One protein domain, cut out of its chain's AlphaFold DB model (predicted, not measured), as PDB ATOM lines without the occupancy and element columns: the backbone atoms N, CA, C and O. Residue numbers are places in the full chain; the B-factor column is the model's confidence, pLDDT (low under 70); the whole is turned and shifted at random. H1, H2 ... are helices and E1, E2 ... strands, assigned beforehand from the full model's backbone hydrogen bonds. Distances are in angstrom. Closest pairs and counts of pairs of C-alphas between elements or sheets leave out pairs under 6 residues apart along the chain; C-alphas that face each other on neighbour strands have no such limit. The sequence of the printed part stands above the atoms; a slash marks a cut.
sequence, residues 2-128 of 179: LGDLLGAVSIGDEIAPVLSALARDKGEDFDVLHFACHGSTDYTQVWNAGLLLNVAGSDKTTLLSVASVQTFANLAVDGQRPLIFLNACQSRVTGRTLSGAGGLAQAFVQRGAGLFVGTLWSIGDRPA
ATOM      1  N   LEU A   2     271.696 322.972 424.001       85.56
ATOM      2  CA  LEU A   2     270.623 323.306 424.963       85.56
ATOM      3  C   LEU A   2     270.584 324.801 425.321       85.56
ATOM      4  O   LEU A   2     269.497 325.363 425.414       85.56
ATOM      5  N   GLY A   3     271.748 325.448 425.448       87.56
ATOM      6  CA  GLY A   3     271.842 326.904 425.623       87.56
ATOM      7  C   GLY A   3     271.162 327.667 424.483       87.56
ATOM      8  O   GLY A   3     270.290 328.490 424.724       87.56
ATOM      9  N   ASP A   4     271.469 327.313 423.237       87.25
ATOM     10  CA  ASP A   4     270.887 327.965 422.053       87.25
ATOM     11  C   ASP A   4     269.388 327.660 421.892       87.25
ATOM     12  O   ASP A   4     268.602 328.512 421.483       87.25
ATOM     13  N   LEU A   5     268.977 326.427 422.204       85.44
ATOM     14  CA  LEU A   5     267.614 325.958 421.979       85.44
ATOM     15  C   LEU A   5     266.650 326.409 423.078       85.44
ATOM     16  O   LEU A   5     265.503 326.715 422.767       85.44
ATOM     17  N   LEU A   6     267.083 326.442 424.338       87.44
ATOM     18  CA  LEU A   6     266.220 326.676 425.504       87.44
ATOM     19  C   LEU A   6     266.663 327.860 426.373       87.44
ATOM     20  O   LEU A   6     265.994 328.146 427.355       87.44
ATOM     21  N   GLY A   7     267.776 328.529 426.062       90.69
ATOM     22  CA  GLY A   7     268.381 329.497 426.984       90.69
ATOM     23  C   GLY A   7     268.994 328.833 428.221       90.69
ATOM     24  O   GLY A   7     269.154 329.480 429.249       90.69
ATOM     25  N   ALA A   8     269.302 327.531 428.147       91.38
ATOM     26  CA  ALA A   8     269.772 326.762 429.293       91.38
ATOM     27  C   ALA A   8     271.142 327.243 429.797       91.38
ATOM     28  O   ALA A   8     272.074 327.447 429.013       91.38
ATOM     29  N   VAL A   9     271.272 327.327 431.120       92.94
ATOM     30  CA  VAL A   9     272.521 327.628 431.827       92.94
ATOM     31  C   VAL A   9     273.037 326.385 432.547       92.94
ATOM     32  O   VAL A   9     272.258 325.540 432.987       92.94
ATOM     33  N   SER A  10     274.360 326.249 432.647       91.25
ATOM     34  CA  SER A  10     274.966 325.161 433.416       91.25
ATOM     35  C   SER A  10     274.922 325.484 434.907       91.25
ATOM     36  O   SER A  10     275.339 326.568 435.307       91.25
ATOM     37  N   ILE A  11     274.476 324.522 435.713       89.06
ATOM     38  CA  ILE A  11     274.513 324.586 437.183       89.06
ATOM     39  C   ILE A  11     275.775 323.931 437.776       89.06
ATOM     40  O   ILE A  11     275.920 323.860 438.992       89.06
ATOM     41  N   GLY A  12     276.693 323.465 436.920       88.31
ATOM     42  CA  GLY A  12     277.904 322.746 437.321       88.31
ATOM     43  C   GLY A  12     277.676 321.251 437.560       88.31
ATOM     44  O   GLY A  12     276.613 320.705 437.266       88.31
ATOM     45  N   ASP A  13     278.711 320.584 438.063       86.88
ATOM     46  CA  ASP A  13     278.725 319.156 438.393       86.88
ATOM     47  C   ASP A  13     278.693 318.895 439.908       86.88
ATOM     48  O   ASP A  13     278.719 317.742 440.337       86.88
ATOM     49  N   GLU A  14     278.600 319.944 440.726       92.31
ATOM     50  CA  GLU A  14     278.536 319.853 442.181       92.31
ATOM     51  C   GLU A  14     277.111 319.572 442.687       92.31
ATOM     52  O   GLU A  14     276.119 320.066 442.151       92.31
ATOM     53  N   ILE A  15     276.985 318.815 443.781       92.62
ATOM     54  CA  ILE A  15     275.669 318.454 444.332       92.62
ATOM     55  C   ILE A  15     274.909 319.638 444.948       92.62
ATOM     56  O   ILE A  15     273.682 319.654 444.919       92.62
ATOM     57  N   ALA A  16     275.599 320.627 445.524       92.25
ATOM     58  CA  ALA A  16     274.939 321.688 446.287       92.25
ATOM     59  C   ALA A  16     274.059 322.609 445.412       92.25
ATOM     60  O   ALA A  16     272.894 322.793 445.770       92.25
ATOM     61  N   PRO A  17     274.527 323.111 444.249       91.88
ATOM     62  CA  PRO A  17     273.669 323.841 443.310       91.88
ATOM     63  C   PRO A  17     272.493 323.002 442.799       91.88
ATOM     64  O   PRO A  17     271.380 323.503 442.676       91.88
ATOM     65  N   VAL A  18     272.705 321.701 442.568       93.31
ATOM     66  CA  VAL A  18     271.636 320.785 442.144       93.31
ATOM     67  C   VAL A  18     270.554 320.670 443.218       93.31
ATOM     68  O   VAL A  18     269.371 320.741 442.899       93.31
ATOM     69  N   LEU A  19     270.930 320.510 444.490       93.88
ATOM     70  CA  LEU A  19     269.965 320.439 445.589       93.88
ATOM     71  C   LEU A  19     269.217 321.764 445.788       93.88
ATOM     72  O   LEU A  19     268.010 321.718 446.003       93.88
ATOM     73  N   SER A  20     269.899 322.908 445.658       92.38
ATOM     74  CA  SER A  20     269.284 324.249 445.697       92.38
ATOM     75  C   SER A  20     268.210 324.404 444.617       92.38
ATOM     76  O   SER A  20     267.057 324.707 444.930       92.38
ATOM     77  N   ALA A  21     268.550 324.067 443.366       92.44
ATOM     78  CA  ALA A  21     267.603 324.095 442.259       92.44
ATOM     79  C   ALA A  21     266.410 323.165 442.531       92.44
ATOM     80  O   ALA A  21     265.256 323.569 442.418       92.44
ATOM     81  N   LEU A  22     266.659 321.919 442.955       94.06
ATOM     82  CA  LEU A  22     265.588 320.968 443.269       94.06
ATOM     83  C   LEU A  22     264.664 321.454 444.387       94.06
ATOM     84  O   LEU A  22     263.457 321.225 444.292       94.06
ATOM     85  N   ALA A  23     265.207 322.111 445.410       93.19
ATOM     86  CA  ALA A  23     264.438 322.699 446.502       93.19
ATOM     87  C   ALA A  23     263.628 323.934 446.079       93.19
ATOM     88  O   ALA A  23     262.702 324.314 446.797       93.19
ATOM     89  N   ARG A  24     263.919 324.505 444.897       88.50
ATOM     90  CA  ARG A  24     263.417 325.811 444.434       88.50
ATOM     91  C   ARG A  24     263.795 326.932 445.406       88.50
ATOM     92  O   ARG A  24     263.040 327.883 445.609       88.50
ATOM     93  N   ASP A  25     264.973 326.818 446.016       80.06
ATOM     94  CA  ASP A  25     265.487 327.841 446.918       80.06
ATOM     95  C   ASP A  25     265.879 329.101 446.127       80.06
ATOM     96  O   ASP A  25     266.219 329.052 444.945       80.06
ATOM     97  N   LYS A  26     265.844 330.268 446.784       66.62
ATOM     98  CA  LYS A  26     266.375 331.548 446.261       66.62
ATOM     99  C   LYS A  26     265.774 332.051 444.934       66.62
ATOM    100  O   LYS A  26     266.365 332.927 444.306       66.62
ATOM    101  N   GLY A  27     264.600 331.564 444.533       62.91
ATOM    102  CA  GLY A  27     263.973 331.962 443.267       62.91
ATOM    103  C   GLY A  27     264.635 331.333 442.038       62.91
ATOM    104  O   GLY A  27     264.495 331.866 440.938       62.91
ATOM    105  N   GLU A  28     265.357 330.221 442.212       68.88
ATOM    106  CA  GLU A  28     265.892 329.403 441.120       68.88
ATOM    107  C   GLU A  28     264.758 328.601 440.466       68.88
ATOM    108  O   GLU A  28     264.602 327.392 440.659       68.88
ATOM    109  N   ASP A  29     263.918 329.314 439.718       84.19
ATOM    110  CA  ASP A  29     262.830 328.726 438.954       84.19
ATOM    111  C   ASP A  29     263.352 328.161 437.628       84.19
ATOM    112  O   ASP A  29     264.244 328.722 436.988       84.19
ATOM    113  N   PHE A  30     262.811 327.018 437.222       90.88
ATOM    114  CA  PHE A  30     263.154 326.385 435.953       90.88
ATOM    115  C   PHE A  30     261.987 325.583 435.390       90.88
ATOM    116  O   PHE A  30     261.287 324.872 436.120       90.88
ATOM    117  N   ASP A  31     261.866 325.585 434.067       91.56
ATOM    118  CA  ASP A  31     260.914 324.726 433.357       91.56
ATOM    119  C   ASP A  31     261.510 323.355 433.032       91.56
ATOM    120  O   ASP A  31     260.796 322.359 432.913       91.56
ATOM    121  N   VAL A  32     262.837 323.294 432.878       93.75
ATOM    122  CA  VAL A  32     263.581 322.098 432.474       93.75
ATOM    123  C   VAL A  32     264.837 321.934 433.322       93.75
ATOM    124  O   VAL A  32     265.638 322.857 433.431       93.75
ATOM    125  N   LEU A  33     265.057 320.724 433.841       94.50
ATOM    126  CA  LEU A  33     266.335 320.309 434.417       94.50
ATOM    127  C   LEU A  33     266.878 319.100 433.653       94.50
ATOM    128  O   LEU A  33     266.300 318.010 433.689       94.50
ATOM    129  N   HIS A  34     267.987 319.309 432.939       94.88
ATOM    130  CA  HIS A  34     268.656 318.290 432.134       94.88
ATOM    131  C   HIS A  34     269.933 317.817 432.820       94.88
ATOM    132  O   HIS A  34     270.835 318.609 433.077       94.88
ATOM    133  N   PHE A  35     270.050 316.511 433.024       92.69
ATOM    134  CA  PHE A  35     271.251 315.867 433.532       92.69
ATOM    135  C   PHE A  35     271.944 315.104 432.410       92.69
ATOM    136  O   PHE A  35     271.332 314.239 431.788       92.69
ATOM    137  N   ALA A  36     273.219 315.412 432.179       89.12
ATOM    138  CA  ALA A  36     274.107 314.679 431.284       89.12
ATOM    139  C   ALA A  36     275.340 314.246 432.086       89.12
ATOM    140  O   ALA A  36     276.307 314.993 432.202       89.12
ATOM    141  N   CYS A  37     275.264 313.084 432.730       85.06
ATOM    142  CA  CYS A  37     276.278 312.634 433.685       85.06
ATOM    143  C   CYS A  37     276.323 311.104 433.801       85.06
ATOM    144  O   CYS A  37     275.620 310.375 433.097       85.06
ATOM    145  N   HIS A  38     277.166 310.590 434.694       83.38
ATOM    146  CA  HIS A  38     277.189 309.166 435.004       83.38
ATOM    147  C   HIS A  38     276.127 308.818 436.050       83.38
ATOM    148  O   HIS A  38     275.985 309.493 437.066       83.38
ATOM    149  N   GLY A  39     275.394 307.737 435.808       78.62
ATOM    150  CA  GLY A  39     274.538 307.108 436.802       78.62
ATOM    151  C   GLY A  39     275.288 305.994 437.525       78.62
ATOM    152  O   GLY A  39     276.078 305.272 436.915       78.62
ATOM    153  N   SER A  40     274.999 305.832 438.811       74.00
ATOM    154  CA  SER A  40     275.368 304.652 439.590       74.00
ATOM    155  C   SER A  40     274.097 303.910 439.982       74.00
ATOM    156  O   SER A  40     273.114 304.530 440.397       74.00
ATOM    157  N   THR A  41     274.095 302.590 439.838       67.75
ATOM    158  CA  THR A  41     272.970 301.729 440.212       67.75
ATOM    159  C   THR A  41     273.473 300.562 441.045       67.75
ATOM    160  O   THR A  41     274.433 299.894 440.670       67.75
ATOM    161  N   ASP A  42     272.789 300.290 442.151       64.12
ATOM    162  CA  ASP A  42     272.978 299.083 442.950       64.12
ATOM    163  C   ASP A  42     271.776 298.156 442.728       64.12
ATOM    164  O   ASP A  42     270.641 298.466 443.095       64.12
ATOM    165  N   TYR A  43     272.021 297.005 442.109       58.06
ATOM    166  CA  TYR A  43     270.980 296.036 441.746       58.06
ATOM    167  C   TYR A  43     270.391 295.310 442.953       58.06
ATOM    168  O   TYR A  43     269.313 294.724 442.847       58.06
ATOM    169  N   THR A  44     271.079 295.345 444.097       56.81
ATOM    170  CA  THR A  44     270.570 294.782 445.349       56.81
ATOM    171  C   THR A  44     269.645 295.761 446.072       56.81
ATOM    172  O   THR A  44     268.761 295.332 446.812       56.81
ATOM    173  N   GLN A  45     269.806 297.065 445.822       63.88
ATOM    174  CA  GLN A  45     269.132 298.144 446.539       63.88
ATOM    175  C   GLN A  45     268.871 299.344 445.616       63.88
ATOM    176  O   GLN A  45     269.657 300.284 445.547       63.88
ATOM    177  N   VAL A  46     267.723 299.350 444.930       61.34
ATOM    178  CA  VAL A  46     267.356 300.395 443.946       61.34
ATOM    179  C   VAL A  46     267.341 301.823 444.512       61.34
ATOM    180  O   VAL A  46     267.532 302.777 443.765       61.34
ATOM    181  N   TRP A  47     267.160 301.987 445.825       61.44
ATOM    182  CA  TRP A  47     267.232 303.284 446.512       61.44
ATOM    183  C   TRP A  47     268.651 303.869 446.574       61.44
ATOM    184  O   TRP A  47     268.795 305.081 446.726       61.44
ATOM    185  N   ASN A  48     269.684 303.041 446.391       66.06
ATOM    186  CA  ASN A  48     271.074 303.483 446.266       66.06
ATOM    187  C   ASN A  48     271.416 303.940 444.838       66.06
ATOM    188  O   ASN A  48     272.542 304.366 444.584       66.06
ATOM    189  N   ALA A  49     270.469 303.858 443.895       73.75
ATOM    190  CA  ALA A  49     270.660 304.412 442.566       73.75
ATOM    191  C   ALA A  49     270.679 305.947 442.614       73.75
ATOM    192  O   ALA A  49     269.918 306.581 443.353       73.75
ATOM    193  N   GLY A  50     271.534 306.553 441.798       84.06
ATOM    194  CA  GLY A  50     271.666 307.999 441.758       84.06
ATOM    195  C   GLY A  50     272.558 308.502 440.637       84.06
ATOM    196  O   GLY A  50     273.131 307.727 439.870       84.06
ATOM    197  N   LEU A  51     272.668 309.822 440.551       87.56
ATOM    198  CA  LEU A  51     273.574 310.500 439.626       87.56
ATOM    199  C   LEU A  51     274.882 310.823 440.337       87.56
ATOM    200  O   LEU A  51     274.850 311.386 441.429       87.56
ATOM    201  N   LEU A  52     276.009 310.482 439.720       87.81
ATOM    202  CA  LEU A  52     277.330 310.846 440.216       87.81
ATOM    203  C   LEU A  52     277.562 312.338 439.981       87.81
ATOM    204  O   LEU A  52     277.508 312.809 438.846       87.81
ATOM    205  N   LEU A  53     277.810 313.050 441.075       88.88
ATOM    206  CA  LEU A  53     278.108 314.480 441.139       88.88
ATOM    207  C   LEU A  53     279.338 314.695 442.027       88.88
ATOM    208  O   LEU A  53     279.718 313.806 442.787       88.88
ATOM    209  N   ASN A  54     279.937 315.876 441.978       88.00
ATOM    210  CA  ASN A  54     281.069 316.255 442.814       88.00
ATOM    211  C   ASN A  54     280.621 316.934 444.114       88.00
ATOM    212  O   ASN A  54     279.522 317.487 444.229       88.00
ATOM    213  N   VAL A  55     281.479 316.873 445.129       82.38
ATOM    214  CA  VAL A  55     281.328 317.657 446.358       82.38
ATOM    215  C   VAL A  55     282.222 318.888 446.258       82.38
ATOM    216  O   VAL A  55     283.429 318.751 446.062       82.38
ATOM    217  N   ALA A  56     281.624 320.069 446.431       82.81
ATOM    218  CA  ALA A  56     282.284 321.360 446.268       82.81
ATOM    219  C   ALA A  56     283.622 321.448 447.013       82.81
ATOM    220  O   ALA A  56     283.708 321.131 448.204       82.81
ATOM    221  N   GLY A  57     284.665 321.885 446.304       80.19
ATOM    222  CA  GLY A  57     286.012 322.026 446.862       80.19
ATOM    223  C   GLY A  57     286.691 320.706 447.251       80.19
ATOM    224  O   GLY A  57     287.589 320.717 448.094       80.19
ATOM    225  N   SER A  58     286.273 319.567 446.683       80.06
ATOM    226  CA  SER A  58     286.899 318.265 446.938       80.06
ATOM    227  C   SER A  58     286.943 317.369 445.698       80.06
ATOM    228  O   SER A  58     286.049 317.419 444.860       80.06
ATOM    229  N   ASP A  59     287.911 316.452 445.655       80.19
ATOM    230  CA  ASP A  59     288.004 315.407 444.620       80.19
ATOM    231  C   ASP A  59     287.045 314.222 444.875       80.19
ATOM    232  O   ASP A  59     287.215 313.129 444.329       80.19
ATOM    233  N   LYS A  60     286.062 314.386 445.771       83.94
ATOM    234  CA  LYS A  60     285.122 313.324 446.140       83.94
ATOM    235  C   LYS A  60     283.861 313.406 445.293       83.94
ATOM    236  O   LYS A  60     283.206 314.444 445.223       83.94
ATOM    237  N   THR A  61     283.456 312.257 444.765       83.81
ATOM    238  CA  THR A  61     282.139 312.074 444.157       83.81
ATOM    239  C   THR A  61     281.091 311.724 445.211       83.81
ATOM    240  O   THR A  61     281.368 311.009 446.175       83.81
ATOM    241  N   THR A  62     279.863 312.165 444.985       88.50
ATOM    242  CA  THR A  62     278.664 311.848 445.759       88.50
ATOM    243  C   THR A  62     277.518 311.469 444.820       88.50
ATOM    244  O   THR A  62     277.650 311.544 443.597       88.50
ATOM    245  N   LEU A  63     276.390 311.040 445.386       87.31
ATOM    246  CA  LEU A  63     275.202 310.657 444.635       87.31
ATOM    247  C   LEU A  63     274.049 311.623 444.890       87.31
ATOM    248  O   LEU A  63     273.622 311.805 446.031       87.31
ATOM    249  N   LEU A  64     273.451 312.133 443.813       90.75
ATOM    250  CA  LEU A  64     272.047 312.528 443.853       90.75
ATOM    251  C   LEU A  64     271.206 311.249 443.883       90.75
ATOM    252  O   LEU A  64     270.858 310.692 442.840       90.75
ATOM    253  N   SER A  65     270.953 310.750 445.089       89.38
ATOM    254  CA  SER A  65     270.223 309.503 445.322       89.38
ATOM    255  C   SER A  65     268.704 309.683 445.229       89.38
ATOM    256  O   SER A  65     268.187 310.804 445.293       89.38
ATOM    257  N   VAL A  66     267.974 308.567 445.166       87.19
ATOM    258  CA  VAL A  66     266.507 308.544 445.330       87.19
ATOM    259  C   VAL A  66     266.087 309.258 446.620       87.19
ATOM    260  O   VAL A  66     265.187 310.096 446.584       87.19
ATOM    261  N   ALA A  67     266.774 308.985 447.736       88.81
ATOM    262  CA  ALA A  67     266.496 309.620 449.022       88.81
ATOM    263  C   ALA A  67     266.729 311.138 448.969       88.81
ATOM    264  O   ALA A  67     265.890 311.902 449.432       88.81
ATOM    265  N   SER A  68     267.814 311.588 448.330       91.69
ATOM    266  CA  SER A  68     268.098 313.016 448.148       91.69
ATOM    267  C   SER A  68     266.969 313.715 447.386       91.69
ATOM    268  O   SER A  68     266.473 314.746 447.831       91.69
ATOM    269  N   VAL A  69     266.499 313.139 446.275       93.31
ATOM    270  CA  VAL A  69     265.368 313.713 445.528       93.31
ATOM    271  C   VAL A  69     264.104 313.740 446.388       93.31
ATOM    272  O   VAL A  69     263.428 314.761 446.437       93.31
ATOM    273  N   GLN A  70     263.801 312.660 447.113       92.19
ATOM    274  CA  GLN A  70     262.627 312.592 447.990       92.19
ATOM    275  C   GLN A  70     262.660 313.625 449.123       92.19
ATOM    276  O   GLN A  70     261.615 314.181 449.462       92.19
ATOM    277  N   THR A  71     263.837 313.876 449.697       94.25
ATOM    278  CA  THR A  71     264.026 314.823 450.800       94.25
ATOM    279  C   THR A  71     264.001 316.272 450.325       94.25
ATOM    280  O   THR A  71     263.335 317.092 450.950       94.25
ATOM    281  N   PHE A  72     264.715 316.594 449.245       93.75
ATOM    282  CA  PHE A  72     264.998 317.986 448.884       93.75
ATOM    283  C   PHE A  72     264.126 318.524 447.751       93.75
ATOM    284  O   PHE A  72     263.875 319.721 447.717       93.75
ATOM    285  N   ALA A  73     263.648 317.688 446.823       94.75
ATOM    286  CA  ALA A  73     262.967 318.214 445.644       94.75
ATOM    287  C   ALA A  73     261.578 318.772 445.984       94.75
ATOM    288  O   ALA A  73     260.782 318.110 446.646       94.75
ATOM    289  N   ASN A  74     261.255 319.957 445.481       93.56
ATOM    290  CA  ASN A  74     259.962 320.614 445.620       93.56
ATOM    291  C   ASN A  74     259.514 321.120 444.242       93.56
ATOM    292  O   ASN A  74     259.742 322.267 443.882       93.56
ATOM    293  N   LEU A  75     258.942 320.234 443.422       93.88
ATOM    294  CA  LEU A  75     258.734 320.474 441.984       93.88
ATOM    295  C   LEU A  75     257.270 320.751 441.612       93.88
ATOM    296  O   LEU A  75     256.929 320.715 440.436       93.88
ATOM    297  N   ALA A  76     256.398 320.965 442.594       90.25
ATOM    298  CA  ALA A  76     254.990 321.317 442.388       90.25
ATOM    299  C   ALA A  76     254.653 322.633 443.105       90.25
ATOM    300  O   ALA A  76     253.679 322.708 443.855       90.25
ATOM    301  N   VAL A  77     255.496 323.645 442.905       85.62
ATOM    302  CA  VAL A  77     255.357 324.979 443.503       85.62
ATOM    303  C   VAL A  77     254.533 325.860 442.571       85.62
ATOM    304  O   VAL A  77     254.736 325.832 441.362       85.62
ATOM    305  N   ASP A  78     253.566 326.595 443.122       84.06
ATOM    306  CA  ASP A  78     252.748 327.587 442.403       84.06
ATOM    307  C   ASP A  78     252.105 327.081 441.096       84.06
ATOM    308  O   ASP A  78     251.912 327.816 440.131       84.06
ATOM    309  N   GLY A  79     251.760 325.789 441.053       82.69
ATOM    310  CA  GLY A  79     251.161 325.138 439.882       82.69
ATOM    311  C   GLY A  79     252.147 324.806 438.758       82.69
ATOM    312  O   GLY A  79     251.771 324.085 437.830       82.69
ATOM    313  N   GLN A  80     253.401 325.246 438.862       85.81
ATOM    314  CA  GLN A  80     254.467 324.886 437.939       85.81
ATOM    315  C   GLN A  80     254.931 323.453 438.173       85.81
ATOM    316  O   GLN A  80     254.997 322.962 439.303       85.81
ATOM    317  N   ARG A  81     255.235 322.761 437.073       93.06
ATOM    318  CA  ARG A  81     255.656 321.358 437.080       93.06
ATOM    319  C   ARG A  81     256.721 321.147 436.009       93.06
ATOM    320  O   ARG A  81     256.367 320.987 434.839       93.06
ATOM    321  N   PRO A  82     258.008 321.124 436.378       94.69
ATOM    322  CA  PRO A  82     259.088 321.086 435.412       94.69
ATOM    323  C   PRO A  82     259.191 319.739 434.706       94.69
ATOM    324  O   PRO A  82     258.733 318.696 435.192       94.69
ATOM    325  N   LEU A  83     259.898 319.772 433.587       95.69
ATOM    326  CA  LEU A  83     260.429 318.610 432.908       95.69
ATOM    327  C   LEU A  83     261.796 318.239 433.493       95.69
ATOM    328  O   LEU A  83     262.712 319.057 433.543       95.69
ATOM    329  N   ILE A  84     261.955 316.977 433.879       95.81
ATOM    330  CA  ILE A  84     263.232 316.396 434.297       95.81
ATOM    331  C   ILE A  84     263.722 315.462 433.195       95.81
ATOM    332  O   ILE A  84     263.007 314.544 432.794       95.81
ATOM    333  N   PHE A  85     264.938 315.678 432.703       95.00
ATOM    334  CA  PHE A  85     265.525 314.891 431.621       95.00
ATOM    335  C   PHE A  85     266.839 314.263 432.075       95.00
ATOM    336  O   PHE A  85     267.810 314.970 432.328       95.00
ATOM    337  N   LEU A  86     266.892 312.935 432.156       92.38
ATOM    338  CA  LEU A  86     268.071 312.178 432.564       92.38
ATOM    339  C   LEU A  86     268.735 311.498 431.364       92.38
ATOM    340  O   LEU A  86     268.374 310.384 430.985       92.38
ATOM    341  N   ASN A  87     269.771 312.136 430.825       87.38
ATOM    342  CA  ASN A  87     270.795 311.487 430.012       87.38
ATOM    343  C   ASN A  87     271.908 310.966 430.924       87.38
ATOM    344  O   ASN A  87     273.016 311.496 430.960       87.38
ATOM    345  N   ALA A  88     271.592 309.927 431.692       75.75
ATOM    346  CA  ALA A  88     272.555 309.289 432.576       75.75
ATOM    347  C   ALA A  88     272.901 307.886 432.081       75.75
ATOM    348  O   ALA A  88     272.037 307.010 431.993       75.75
ATOM    349  N   CYS A  89     274.175 307.661 431.775       66.69
ATOM    350  CA  CYS A  89     274.672 306.335 431.427       66.69
ATOM    351  C   CYS A  89     274.880 305.524 432.707       66.69
ATOM    352  O   CYS A  89     275.627 305.938 433.592       66.69
ATOM    353  N   GLN A  90     274.242 304.359 432.792       61.94
ATOM    354  CA  GLN A  90     274.504 303.360 433.823       61.94
ATOM    355  C   GLN A  90     275.864 302.724 433.520       61.94
ATOM    356  O   GLN A  90     276.016 301.952 432.562       61.94
ATOM    357  N   SER A  91     276.893 303.056 434.294       40.00
ATOM    358  CA  SER A  91     278.113 302.267 434.218       40.00
ATOM    359  C   SER A  91     277.805 300.901 434.837       40.00
ATOM    360  O   SER A  91     277.668 300.760 436.043       40.00
ATOM    361  N   ARG A  92     277.699 299.884 433.973       36.84
ATOM    362  CA  ARG A  92     277.816 298.466 434.336       36.84
ATOM    363  C   ARG A  92     276.630 297.914 435.161       36.84
ATOM    364  O   ARG A  92     276.634 298.001 436.374       36.84
ATOM    365  N   VAL A  93     275.755 297.196 434.448       38.09
ATOM    366  CA  VAL A  93     274.774 296.148 434.829       38.09
ATOM    367  C   VAL A  93     273.292 296.360 434.436       38.09
ATOM    368  O   VAL A  93     272.752 297.454 434.292       38.09
ATOM    369  N   THR A  94     272.661 295.236 434.120       37.78
ATOM    370  CA  THR A  94     271.272 295.055 433.703       37.78
ATOM    371  C   THR A  94     270.408 294.672 434.904       37.78
ATOM    372  O   THR A  94     270.665 293.653 435.542       37.78
ATOM    373  N   GLY A  95     269.359 295.449 435.185       44.38
ATOM    374  CA  GLY A  95     268.377 295.188 436.248       44.38
ATOM    375  C   GLY A  95     267.837 296.497 436.831       44.38
ATOM    376  O   GLY A  95     268.587 297.456 436.901       44.38
ATOM    377  N   ARG A  96     266.530 296.542 437.152       50.25
ATOM    378  CA  ARG A  96     265.721 297.698 437.636       50.25
ATOM    379  C   ARG A  96     266.396 299.078 437.525       50.25
ATOM    380  O   ARG A  96     267.237 299.462 438.324       50.25
ATOM    381  N   THR A  97     265.969 299.812 436.505       54.09
ATOM    382  CA  THR A  97     266.662 300.970 435.944       54.09
ATOM    383  C   THR A  97     266.566 302.206 436.841       54.09
ATOM    384  O   THR A  97     265.592 302.389 437.570       54.09
ATOM    385  N   LEU A  98     267.542 303.112 436.717       54.62
ATOM    386  CA  LEU A  98     267.524 304.459 437.314       54.62
ATOM    387  C   LEU A  98     266.202 305.209 437.025       54.62
ATOM    388  O   LEU A  98     265.717 305.998 437.831       54.62
ATOM    389  N   SER A  99     265.608 304.918 435.870       55.38
ATOM    390  CA  SER A  99     264.353 305.455 435.343       55.38
ATOM    391  C   SER A  99     263.119 304.573 435.603       55.38
ATOM    392  O   SER A  99     262.044 304.890 435.111       55.38
ATOM    393  N   GLY A 100     263.254 303.451 436.314       59.56
ATOM    394  CA  GLY A 100     262.207 302.446 436.505       59.56
ATOM    395  C   GLY A 100     261.393 302.631 437.789       59.56
ATOM    396  O   GLY A 100     261.631 303.545 438.580       59.56
ATOM    397  N   ALA A 101     260.429 301.734 438.022       55.59
ATOM    398  CA  ALA A 101     259.651 301.707 439.263       55.59
ATOM    399  C   ALA A 101     260.576 301.496 440.479       55.59
ATOM    400  O   ALA A 101     261.354 300.542 440.507       55.59
ATOM    401  N   GLY A 102     260.493 302.392 441.466       63.72
ATOM    402  CA  GLY A 102     261.372 302.452 442.638       63.72
ATOM    403  C   GLY A 102     262.636 303.311 442.477       63.72
ATOM    404  O   GLY A 102     263.347 303.489 443.461       63.72
ATOM    405  N   GLY A 103     262.921 303.835 441.277       80.69
ATOM    406  CA  GLY A 103     264.112 304.644 440.979       80.69
ATOM    407  C   GLY A 103     263.874 306.162 440.983       80.69
ATOM    408  O   GLY A 103     262.866 306.661 441.490       80.69
ATOM    409  N   LEU A 104     264.789 306.911 440.353       86.38
ATOM    410  CA  LEU A 104     264.715 308.376 440.246       86.38
ATOM    411  C   LEU A 104     263.451 308.848 439.523       86.38
ATOM    412  O   LEU A 104     262.885 309.859 439.925       86.38
ATOM    413  N   ALA A 105     262.968 308.117 438.512       88.06
ATOM    414  CA  ALA A 105     261.722 308.473 437.825       88.06
ATOM    415  C   ALA A 105     260.548 308.598 438.803       88.06
ATOM    416  O   ALA A 105     259.834 309.599 438.802       88.06
ATOM    417  N   GLN A 106     260.386 307.604 439.682       87.56
ATOM    418  CA  GLN A 106     259.340 307.631 440.696       87.56
ATOM    419  C   GLN A 106     259.559 308.776 441.685       87.56
ATOM    420  O   GLN A 106     258.602 309.485 441.984       87.56
ATOM    421  N   ALA A 107     260.791 308.979 442.162       90.75
ATOM    422  CA  ALA A 107     261.093 310.063 443.093       90.75
ATOM    423  C   ALA A 107     260.747 311.435 442.500       90.75
ATOM    424  O   ALA A 107     260.006 312.194 443.114       90.75
ATOM    425  N   PHE A 108     261.193 311.736 441.279       94.50
ATOM    426  CA  PHE A 108     260.903 313.015 440.627       94.50
ATOM    427  C   PHE A 108     259.407 313.233 440.389       94.50
ATOM    428  O   PHE A 108     258.887 314.304 440.707       94.50
ATOM    429  N   VAL A 109     258.698 312.218 439.882       93.56
ATOM    430  CA  VAL A 109     257.246 312.302 439.656       93.56
ATOM    431  C   VAL A 109     256.499 312.513 440.978       93.56
ATOM    432  O   VAL A 109     255.633 313.382 441.057       93.56
ATOM    433  N   GLN A 110     256.862 311.792 442.045       93.50
ATOM    434  CA  GLN A 110     256.255 311.960 443.372       93.50
ATOM    435  C   GLN A 110     256.527 313.333 443.993       93.50
ATOM    436  O   GLN A 110     255.714 313.818 444.778       93.50
ATOM    437  N   ARG A 111     257.651 313.968 443.647       95.25
ATOM    438  CA  ARG A 111     258.014 315.309 444.123       95.25
ATOM    439  C   ARG A 111     257.498 316.445 443.243       95.25
ATOM    440  O   ARG A 111     257.731 317.602 443.576       95.25
ATOM    441  N   GLY A 112     256.755 316.136 442.178       94.94
ATOM    442  CA  GLY A 112     255.962 317.120 441.439       94.94
ATOM    443  C   GLY A 112     256.311 317.307 439.967       94.94
ATOM    444  O   GLY A 112     255.588 318.048 439.301       94.94
ATOM    445  N   ALA A 113     257.338 316.625 439.443       95.69
ATOM    446  CA  ALA A 113     257.732 316.744 438.038       95.69
ATOM    447  C   ALA A 113     256.538 316.501 437.095       95.69
ATOM    448  O   ALA A 113     255.809 315.515 437.234       95.69
ATOM    449  N   GLY A 114     256.340 317.403 436.131       95.25
ATOM    450  CA  GLY A 114     255.255 317.316 435.148       95.25
ATOM    451  C   GLY A 114     255.565 316.327 434.030       95.25
ATOM    452  O   GLY A 114     254.665 315.684 433.482       95.25
ATOM    453  N   LEU A 115     256.854 316.175 433.732       95.50
ATOM    454  CA  LEU A 115     257.371 315.173 432.821       95.50
ATOM    455  C   LEU A 115     258.721 314.670 433.318       95.50
ATOM    456  O   LEU A 115     259.582 315.458 433.695       95.50
ATOM    457  N   PHE A 116     258.932 313.363 433.262       95.19
ATOM    458  CA  PHE A 116     260.247 312.763 433.431       95.19
ATOM    459  C   PHE A 116     260.625 312.008 432.161       95.19
ATOM    460  O   PHE A 116     259.832 311.215 431.652       95.19
ATOM    461  N   VAL A 117     261.843 312.224 431.676       94.12
ATOM    462  CA  VAL A 117     262.445 311.496 430.558       94.12
ATOM    463  C   VAL A 117     263.740 310.867 431.047       94.12
ATOM    464  O   VAL A 117     264.551 311.538 431.675       94.12
ATOM    465  N   GLY A 118     263.962 309.593 430.752       90.81
ATOM    466  CA  GLY A 118     265.216 308.919 431.079       90.81
ATOM    467  C   GLY A 118     265.446 307.708 430.195       90.81
ATOM    468  O   GLY A 118     264.622 307.409 429.335       90.81
ATOM    469  N   THR A 119     266.548 306.996 430.402       86.06
ATOM    470  CA  THR A 119     266.881 305.786 429.639       86.06
ATOM    471  C   THR A 119     266.791 304.533 430.505       86.06
ATOM    472  O   THR A 119     267.088 304.551 431.703       86.06
ATOM    473  N   LEU A 120     266.346 303.424 429.917       81.06
ATOM    474  CA  LEU A 120     266.316 302.110 430.561       81.06
ATOM    475  C   LEU A 120     267.717 301.486 430.635       81.06
ATOM    476  O   LEU A 120     268.048 300.835 431.620       81.06
ATOM    477  N   TRP A 121     268.553 301.717 429.626       77.62
ATOM    478  CA  TRP A 121     269.940 301.253 429.561       77.62
ATOM    479  C   TRP A 121     270.866 302.360 429.051       77.62
ATOM    480  O   TRP A 121     270.411 303.403 428.578       77.62
ATOM    481  N   SER A 122     272.173 302.130 429.159       78.06
ATOM    482  CA  SER A 122     273.195 303.058 428.673       78.06
ATOM    483  C   SER A 122     273.187 303.173 427.160       78.06
ATOM    484  O   SER A 122     273.165 302.170 426.451       78.06
ATOM    485  N   ILE A 123     273.264 304.407 426.683       81.19
ATOM    486  CA  ILE A 123     273.338 304.751 425.265       81.19
ATOM    487  C   ILE A 123     274.580 305.610 425.034       81.19
ATOM    488  O   ILE A 123     275.077 306.244 425.961       81.19
ATOM    489  N   GLY A 124     275.109 305.619 423.812       82.12
ATOM    490  CA  GLY A 124     276.268 306.451 423.487       82.12
ATOM    491  C   GLY A 124     275.929 307.944 423.445       82.12
ATOM    492  O   GLY A 124     274.787 308.326 423.179       82.12
ATOM    493  N   ASP A 125     276.948 308.789 423.609       84.75
ATOM    494  CA  ASP A 125     276.794 310.250 423.631       84.75
ATOM    495  C   ASP A 125     276.146 310.802 422.355       84.75
ATOM    496  O   ASP A 125     275.273 311.665 422.418       84.75
ATOM    497  N   ARG A 126     276.534 310.282 421.180       86.81
ATOM    498  CA  ARG A 126     275.981 310.720 419.886       86.81
ATOM    499  C   ARG A 126     274.477 310.411 419.765       86.81
ATOM    500  O   ARG A 126     273.720 311.353 419.520       86.81
ATOM    501  N   PRO A 127     274.006 309.161 419.974       87.62
ATOM    502  CA  PRO A 127     272.572 308.870 420.046       87.62
ATOM    503  C   PRO A 127     271.825 309.713 421.086       87.62
ATOM    504  O   PRO A 127     270.748 310.230 420.786       87.62
ATOM    505  N   ALA A 128     272.401 309.902 422.278       88.56
ATOM    506  CA  ALA A 128     271.780 310.685 423.345       88.56
ATOM    507  C   ALA A 128     271.601 312.163 422.960       88.56
ATOM    508  O   ALA A 128     270.543 312.760 423.184       88.56
TER     509      ALA A 128
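Overview. This is residues 2 to 128 of the 179 residues of the protein "CHAT domain-containing protein" of Pseudomonas chlororaphis subsp. aurantiaca (UniProt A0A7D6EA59). A strongly twisted sheet of five strands turns a corner at the bend of E1, with helices H2 and H4 packed over one face and H3 between those two helices. Two very short helices, H1 and H5, lie away from these three, at the two ends of the printed part. The printed part has 127 residues, with five named helices and five named strands in the order H1 H2 E1 E2 E3 H3 E4 H4 E5 H5. The sheet is mixed, in the order E3 E2 E1 E4 E5, and the class is mixed, helices and strands. The whole is compact, with a radius of gyration of the C-alphas of 13.9 A, and spans 38 by 30 by 29 A.

Along the chain. H1 is residues 2 to 6, beginning at C-alpha 2 at (270.623, 323.306, 424.963). H2, residues 15 to 23, is 12.2 A long. E1, residues 32 to 40, is 22.2 A long and bends by 71 degrees at Cys 37, with C-alpha 37 at (276.278, 312.634, 433.685). E2 is residues 50 to 54, E3 residues 61 to 65 and H3 residues 66 to 72. E4, residues 83 to 90, is 20.8 A long. H4 is residues 104 to 110, and E5, residues 115 to 119, is 13.7 A long. H5, residues 125 to 128, ends at C-alpha 128 at (271.780, 310.685, 423.345).

Arrangement. E1 and E4 are parallel at 18 degrees, with N 35 and O 85 2.8 A apart, within hydrogen-bond range. E4 and E5 are parallel at 13 degrees, with N 86 and O 117 at 2.8 A. E1, E2 and E3 form a meander, each strand the antiparallel neighbour of the one before; N 52 and O 38 are 2.8 A apart, and N 62 and O 53 2.7 A. Both steps are hairpins. E4, H4, E5 is a strand-helix-strand unit, two parallel neighbours with a helix between, and E3, H3, E4 is a split one, with E2 and E1 between its strands; both crossovers are right-handed. H2 and H4 are on one face of the sheet, in two layers, one of strands and one of helices. H2 lies only just over E2, with 3 C-alphas falling on it, at a height over the sheet of 9.3 A. H3 touches H4 at a steep tilt of 40 degrees, the closest C-alphas being those of Val 66 and Leu 104, 5.4 A apart. H3 also touches H2, closest at the C-alphas of Ala 23 and Phe 72, 5.3 A. H3 and H5 only graze the sheet, and H1 is not on it. Every O i to N i+4 pair is within hydrogen-bond range in H1, H2, H3 and H4; H5 is too short for one, and its one O i to N i+3 pair is within range.

Size, cuts and confidence. The C-alphas of Asp 4 and Thr 44 are the two farthest apart, 40.5 A. The printed part has no cut. The link from E4 to H4, residues 91 to 103, is long. Mean pLDDT of the printed part is 82.3; residues 26 to 28, 41 to 48 and 89 to 102 are under 70.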